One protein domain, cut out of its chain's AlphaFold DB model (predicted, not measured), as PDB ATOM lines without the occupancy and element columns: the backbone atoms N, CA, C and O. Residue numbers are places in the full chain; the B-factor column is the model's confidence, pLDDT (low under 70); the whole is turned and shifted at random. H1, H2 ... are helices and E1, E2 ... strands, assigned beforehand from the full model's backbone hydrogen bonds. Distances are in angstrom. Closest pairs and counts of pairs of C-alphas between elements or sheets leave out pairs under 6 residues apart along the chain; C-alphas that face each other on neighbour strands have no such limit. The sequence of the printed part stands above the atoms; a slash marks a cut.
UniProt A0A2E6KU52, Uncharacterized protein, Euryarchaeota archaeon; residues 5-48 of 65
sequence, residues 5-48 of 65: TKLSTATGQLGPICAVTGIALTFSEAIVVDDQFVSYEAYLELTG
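What this domain is: This is residues 5 to 48 of the 65 residues of an uncharacterized protein of Euryarchaeota archaeon (UniProt A0A2E6KU52). Little regular structure is here: a long looped stretch, residues 5 to 30, makes one end of an elongated body, the small hairpin E1 and E2 follows it, and the short helix H1 makes the other end. The printed part has 44 residues, of which 14 are in named elements, in the order E1, E2, H1; the two-strand sheet is antiparallel and the class is mixed. The whole is compact, with a radius of gyration of the C-alphas of 9.7 A and spans of 32 by 16 by 15 A.

How they stand to each other: Residues 7 to 8 pair with residues 15 to 16, antiparallel. E1, residues 31 to 33, and E2, residues 36 to 38, form a hairpin with 138 degrees between their directions; N 31 and O 38 are within hydrogen-bond range at 2.9 A, N 36 and O 33 at 2.8 A. The closest C-alphas of E1 and H1, residues 40 to 47, are those of Ile 31 and Tyr 40, 6.8 A apart. In H1 every O i to N i+4 pair is within hydrogen-bond range.

Where its parts are: E1 begins at C-alpha 31, (69.570, 65.961, 160.399), and measures 6.5 A; E2 measures 6.3 A. H1 measures 10.6 A and ends at C-alpha 47, (72.930, 57.379, 153.031).

The domain as a whole: The two C-alphas farthest apart, those of Gly 12 and Gly 48, are 31.9 A apart. The printed part has no cut, the links E1 to E2 and E2 to H1 are tight, and no printed residue is under 70 in pLDDT.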
ATOM      1  N   THR A   5      74.483  82.171 155.727       90.19
ATOM      2  CA  THR A   5      74.003  81.802 154.386       90.19
ATOM      3  C   THR A   5      73.311  80.440 154.354       90.19
ATOM      4  O   THR A   5      72.573  80.145 153.419       90.19
ATOM      5  N   LYS A   6      73.505  79.625 155.398       90.06
ATOM      6  CA  LYS A   6      72.885  78.305 155.564       90.06
ATOM      7  C   LYS A   6      71.658  78.332 156.477       90.06
ATOM      8  O   LYS A   6      71.163  77.272 156.854       90.06
ATOM      9  N   LEU A   7      71.193  79.516 156.874       91.31
ATOM     10  CA  LEU A   7      70.084  79.697 157.808       91.31
ATOM     11  C   LEU A   7      68.900  80.392 157.130       91.31
ATOM     12  O   LEU A   7      69.055  81.191 156.212       91.31
ATOM     13  N   SER A   8      67.705  80.099 157.624       91.81
ATOM     14  CA  SER A   8      66.435  80.664 157.190       91.81
ATOM     15  C   SER A   8      65.565  81.017 158.397       91.81
ATOM     16  O   SER A   8      65.658  80.408 159.460       91.81
ATOM     17  N   THR A   9      64.700  82.012 158.217       91.00
ATOM     18  CA  THR A   9      63.639  82.384 159.169       91.00
ATOM     19  C   THR A   9      62.244  82.196 158.568       91.00
ATOM     20  O   THR A   9      61.269  82.748 159.077       91.00
ATOM     21  N   ALA A  10      62.133  81.459 157.456       85.62
ATOM     22  CA  ALA A  10      60.893  81.316 156.688       85.62
ATOM     23  C   ALA A  10      59.749  80.659 157.482       85.62
ATOM     24  O   ALA A  10      58.582  80.908 157.193       85.62
ATOM     25  N   THR A  11      60.069  79.869 158.508       79.88
ATOM     26  CA  THR A  11      59.098  79.210 159.398       79.88
ATOM     27  C   THR A  11      58.714  80.071 160.611       79.88
ATOM     28  O   THR A  11      58.023  79.605 161.513       79.88
ATOM     29  N   GLY A  12      59.170  81.329 160.673       85.31
ATOM     30  CA  GLY A  12      58.978  82.223 161.822       85.31
ATOM     31  C   GLY A  12      59.917  81.945 163.003       85.31
ATOM     32  O   GLY A  12      59.918  82.704 163.971       85.31
ATOM     33  N   GLN A  13      60.738  80.897 162.917       88.06
ATOM     34  CA  GLN A  13      61.839  80.583 163.827       88.06
ATOM     35  C   GLN A  13      63.139  80.482 163.028       88.06
ATOM     36  O   GLN A  13      63.111  80.215 161.827       88.06
ATOM     37  N   LEU A  14      64.282  80.699 163.683       92.00
ATOM     38  CA  LEU A  14      65.575  80.447 163.052       92.00
ATOM     39  C   LEU A  14      65.754  78.938 162.861       92.00
ATOM     40  O   LEU A  14      65.636  78.173 163.819       92.00
ATOM     41  N   GLY A  15      66.086  78.526 161.647       93.88
ATOM     42  CA  GLY A  15      66.405  77.144 161.324       93.88
ATOM     43  C   GLY A  15      67.318  77.046 160.103       93.88
ATOM     44  O   GLY A  15      67.618  78.065 159.477       93.88
ATOM     45  N   PRO A  16      67.853  75.861 159.793       95.56
ATOM     46  CA  PRO A  16      68.780  75.702 158.684       95.56
ATOM     47  C   PRO A  16      68.059  75.574 157.337       95.56
ATOM     48  O   PRO A  16      66.860  75.311 157.257       95.56
ATOM     49  N   ILE A  17      68.814  75.738 156.259       95.56
ATOM     50  CA  ILE A  17      68.392  75.384 154.903       95.56
ATOM     51  C   ILE A  17      68.948  73.993 154.596       95.56
ATOM     52  O   ILE A  17      70.132  73.741 154.827       95.56
ATOM     53  N   CYS A  18      68.112  73.097 154.071       96.06
ATOM     54  CA  CYS A  18      68.559  71.784 153.622       96.06
ATOM     55  C   CYS A  18      69.595  71.935 152.498       96.06
ATOM     56  O   CYS A  18      69.290  72.504 151.450       96.06
ATOM     57  N   ALA A  19      70.789  71.369 152.676       95.62
ATOM     58  CA  ALA A  19      71.883  71.475 151.709       95.62
ATOM     59  C   ALA A  19      71.585  70.795 150.357       95.62
ATOM     60  O   ALA A  19      72.143  71.196 149.340       95.62
ATOM     61  N   VAL A  20      70.695  69.794 150.345       95.12
ATOM     62  CA  VAL A  20      70.305  69.047 149.136       95.12
ATOM     63  C   VAL A  20      69.108  69.682 148.425       95.12
ATOM     64  O   VAL A  20      69.186  70.011 147.246       95.12
ATOM     65  N   THR A  21      67.991  69.876 149.132       93.69
ATOM     66  CA  THR A  21      66.717  70.302 148.526       93.69
ATOM     67  C   THR A  21      66.494  71.815 148.539       93.69
ATOM     68  O   THR A  21      65.601  72.308 147.853       93.69
ATOM     69  N   GLY A  22      67.266  72.574 149.325       93.88
ATOM     70  CA  GLY A  22      67.116  74.026 149.467       93.88
ATOM     71  C   GLY A  22      65.901  74.472 150.287       93.88
ATOM     72  O   GLY A  22      65.662  75.674 150.415       93.88
ATOM     73  N   ILE A  23      65.129  73.543 150.858       93.88
ATOM     74  CA  ILE A  23      63.973  73.886 151.695       93.88
ATOM     75  C   ILE A  23      64.428  74.430 153.052       93.88
ATOM     76  O   ILE A  23      65.434  73.991 153.611       93.88
ATOM     77  N   ALA A  24      63.675  75.386 153.592       95.12
ATOM     78  CA  ALA A  24      63.878  75.857 154.955       95.12
ATOM     79  C   ALA A  24      63.348  74.816 155.949       95.12
ATOM     80  O   ALA A  24      62.216  74.357 155.811       95.12
ATOM     81  N   LEU A  25      64.154  74.484 156.951       94.38
ATOM     82  CA  LEU A  25      63.839  73.530 158.008       94.38
ATOM     83  C   LEU A  25      63.810  74.244 159.356       94.38
ATOM     84  O   LEU A  25      64.470  75.264 159.556       94.38
ATOM     85  N   THR A  26      63.100  73.677 160.320       94.31
ATOM     86  CA  THR A  26      63.354  73.936 161.740       94.31
ATOM     87  C   THR A  26      64.561  73.121 162.218       94.31
ATOM     88  O   THR A  26      64.895  72.082 161.648       94.31
ATOM     89  N   PHE A  27      65.222  73.544 163.302       92.00
ATOM     90  CA  PHE A  27      66.308  72.741 163.891       92.00
ATOM     91  C   PHE A  27      65.843  71.365 164.392       92.00
ATOM     92  O   PHE A  27      66.661  70.460 164.487       92.00
ATOM     93  N   SER A  28      64.552  71.200 164.692       92.62
ATOM     94  CA  SER A  28      63.958  69.906 165.046       92.62
ATOM     95  C   SER A  28      63.814  68.947 163.864       92.62
ATOM     96  O   SER A  28      63.780  67.741 164.080       92.62
ATOM     97  N   GLU A  29      63.711  69.458 162.636       93.38
ATOM     98  CA  GLU A  29      63.562  68.644 161.419       93.38
ATOM     99  C   GLU A  29      64.907  68.315 160.763       93.38
ATOM    100  O   GLU A  29      65.010  67.363 159.992       93.38
ATOM    101  N   ALA A  30      65.938  69.117 161.035       94.88
ATOM    102  CA  ALA A  30      67.231  68.987 160.387       94.88
ATOM    103  C   ALA A  30      68.071  67.845 160.971       94.88
ATOM    104  O   ALA A  30      68.320  67.778 162.176       94.88
ATOM    105  N   ILE A  31      68.594  67.004 160.085       95.44
ATOM    106  CA  ILE A  31      69.570  65.961 160.399       95.44
ATOM    107  C   ILE A  31      70.954  66.474 159.996       95.44
ATOM    108  O   ILE A  31      71.107  67.080 158.936       95.44
ATOM    109  N   VAL A  32      71.962  66.261 160.846       94.38
ATOM    110  CA  VAL A  32      73.349  66.651 160.548       94.38
ATOM    111  C   VAL A  32      74.087  65.473 159.915       94.38
ATOM    112  O   VAL A  32      74.226  64.429 160.548       94.38
ATOM    113  N   VAL A  33      74.578  65.656 158.689       94.12
ATOM    114  CA  VAL A  33      75.398  64.686 157.942       94.12
ATOM    115  C   VAL A  33      76.598  65.426 157.367       94.12
ATOM    116  O   VAL A  33      76.403  66.410 156.662       94.12
ATOM    117  N   ASP A  34      77.819  64.984 157.676       92.00
ATOM    118  CA  ASP A  34      79.071  65.550 157.138       92.00
ATOM    119  C   ASP A  34      79.110  67.095 157.126       92.00
ATOM    120  O   ASP A  34      79.347  67.733 156.099       92.00
ATOM    121  N   ASP A  35      78.830  67.715 158.279       91.00
ATOM    122  CA  ASP A  35      78.769  69.175 158.476       91.00
ATOM    123  C   ASP A  35      77.691  69.919 157.653       91.00
ATOM    124  O   ASP A  35      77.730  71.149 157.491       91.00
ATOM    125  N   GLN A  36      76.686  69.197 157.157       93.00
ATOM    126  CA  GLN A  36      75.528  69.740 156.453       93.00
ATOM    127  C   GLN A  36      74.229  69.459 157.206       93.00
ATOM    128  O   GLN A  36      74.064  68.414 157.825       93.00
ATOM    129  N   PHE A  37      73.287  70.400 157.120       95.25
ATOM    130  CA  PHE A  37      71.910  70.187 157.555       95.25
ATOM    131  C   PHE A  37      71.091  69.667 156.377       95.25
ATOM    132  O   PHE A  37      71.088  70.286 155.311       95.25
ATOM    133  N   VAL A  38      70.388  68.557 156.565       96.38
ATOM    134  CA  VAL A  38      69.569  67.923 155.526       96.38
ATOM    135  C   VAL A  38      68.184  67.558 156.062       96.38
ATOM    136  O   VAL A  38      68.014  67.366 157.266       96.38
ATOM    137  N   SER A  39      67.187  67.495 155.175       95.94
ATOM    138  CA  SER A  39      65.869  66.947 155.510       95.94
ATOM    139  C   SER A  39      65.938  65.422 155.632       95.94
ATOM    140  O   SER A  39      66.914  64.805 155.200       95.94
ATOM    141  N   TYR A  40      64.908  64.803 156.207       94.94
ATOM    142  CA  TYR A  40      64.847  63.346 156.345       94.94
ATOM    143  C   TYR A  40      64.941  62.623 154.993       94.94
ATOM    144  O   TYR A  40      65.681  61.653 154.853       94.94
ATOM    145  N   GLU A  41      64.263  63.137 153.972       94.62
ATOM    146  CA  GLU A  41      64.279  62.579 152.620       94.62
ATOM    147  C   GLU A  41      65.687  62.651 152.022       94.62
ATOM    148  O   GLU A  41      66.216  61.648 151.549       94.62
ATOM    149  N   ALA A  42      66.339  63.813 152.141       96.19
ATOM    150  CA  ALA A  42      67.715  64.000 151.697       96.19
ATOM    151  C   ALA A  42      68.703  63.104 152.464       96.19
ATOM    152  O   ALA A  42      69.665  62.607 151.886       96.19
ATOM    153  N   TYR A  43      68.466  62.858 153.755       96.00
ATOM    154  CA  TYR A  43      69.254  61.908 154.540       96.00
ATOM    155  C   TYR A  43      69.150  60.480 153.985       96.00
ATOM    156  O   TYR A  43      70.177  59.815 153.829       96.00
ATOM    157  N   LEU A  44      67.941  60.003 153.663       94.69
ATOM    158  CA  LEU A  44      67.747  58.669 153.082       94.69
ATOM    159  C   LEU A  44      68.442  58.552 151.720       94.69
ATOM    160  O   LEU A  44      69.165  57.586 151.485       94.69
ATOM    161  N   GLU A  45      68.295  59.561 150.857       93.56
ATOM    162  CA  GLU A  45      68.951  59.601 149.542       93.56
ATOM    163  C   GLU A  45      70.482  59.575 149.646       93.56
ATOM    164  O   GLU A  45      71.135  58.833 148.912       93.56
ATOM    165  N   LEU A  46      71.063  60.353 150.565       94.69
ATOM    166  CA  LEU A  46      72.515  60.432 150.749       94.69
ATOM    167  C   LEU A  46      73.110  59.154 151.342       94.69
ATOM    168  O   LEU A  46      74.216  58.758 150.977       94.69
ATOM    169  N   THR A  47      72.403  58.529 152.284       92.88
ATOM    170  CA  THR A  47      72.930  57.379 153.031       92.88
ATOM    171  C   THR A  47      72.569  56.035 152.408       92.88
ATOM    172  O   THR A  47      73.181  55.026 152.756       92.88
ATOM    173  N   GLY A  48      71.586  56.000 151.504       92.81
ATOM    174  CA  GLY A  48      71.020  54.758 150.977       92.81
ATOM    175  C   GLY A  48      70.287  53.933 152.039       92.81
ATOM    176  O   GLY A  48      70.032  52.751 151.819       92.81
TER     177      GLY A  48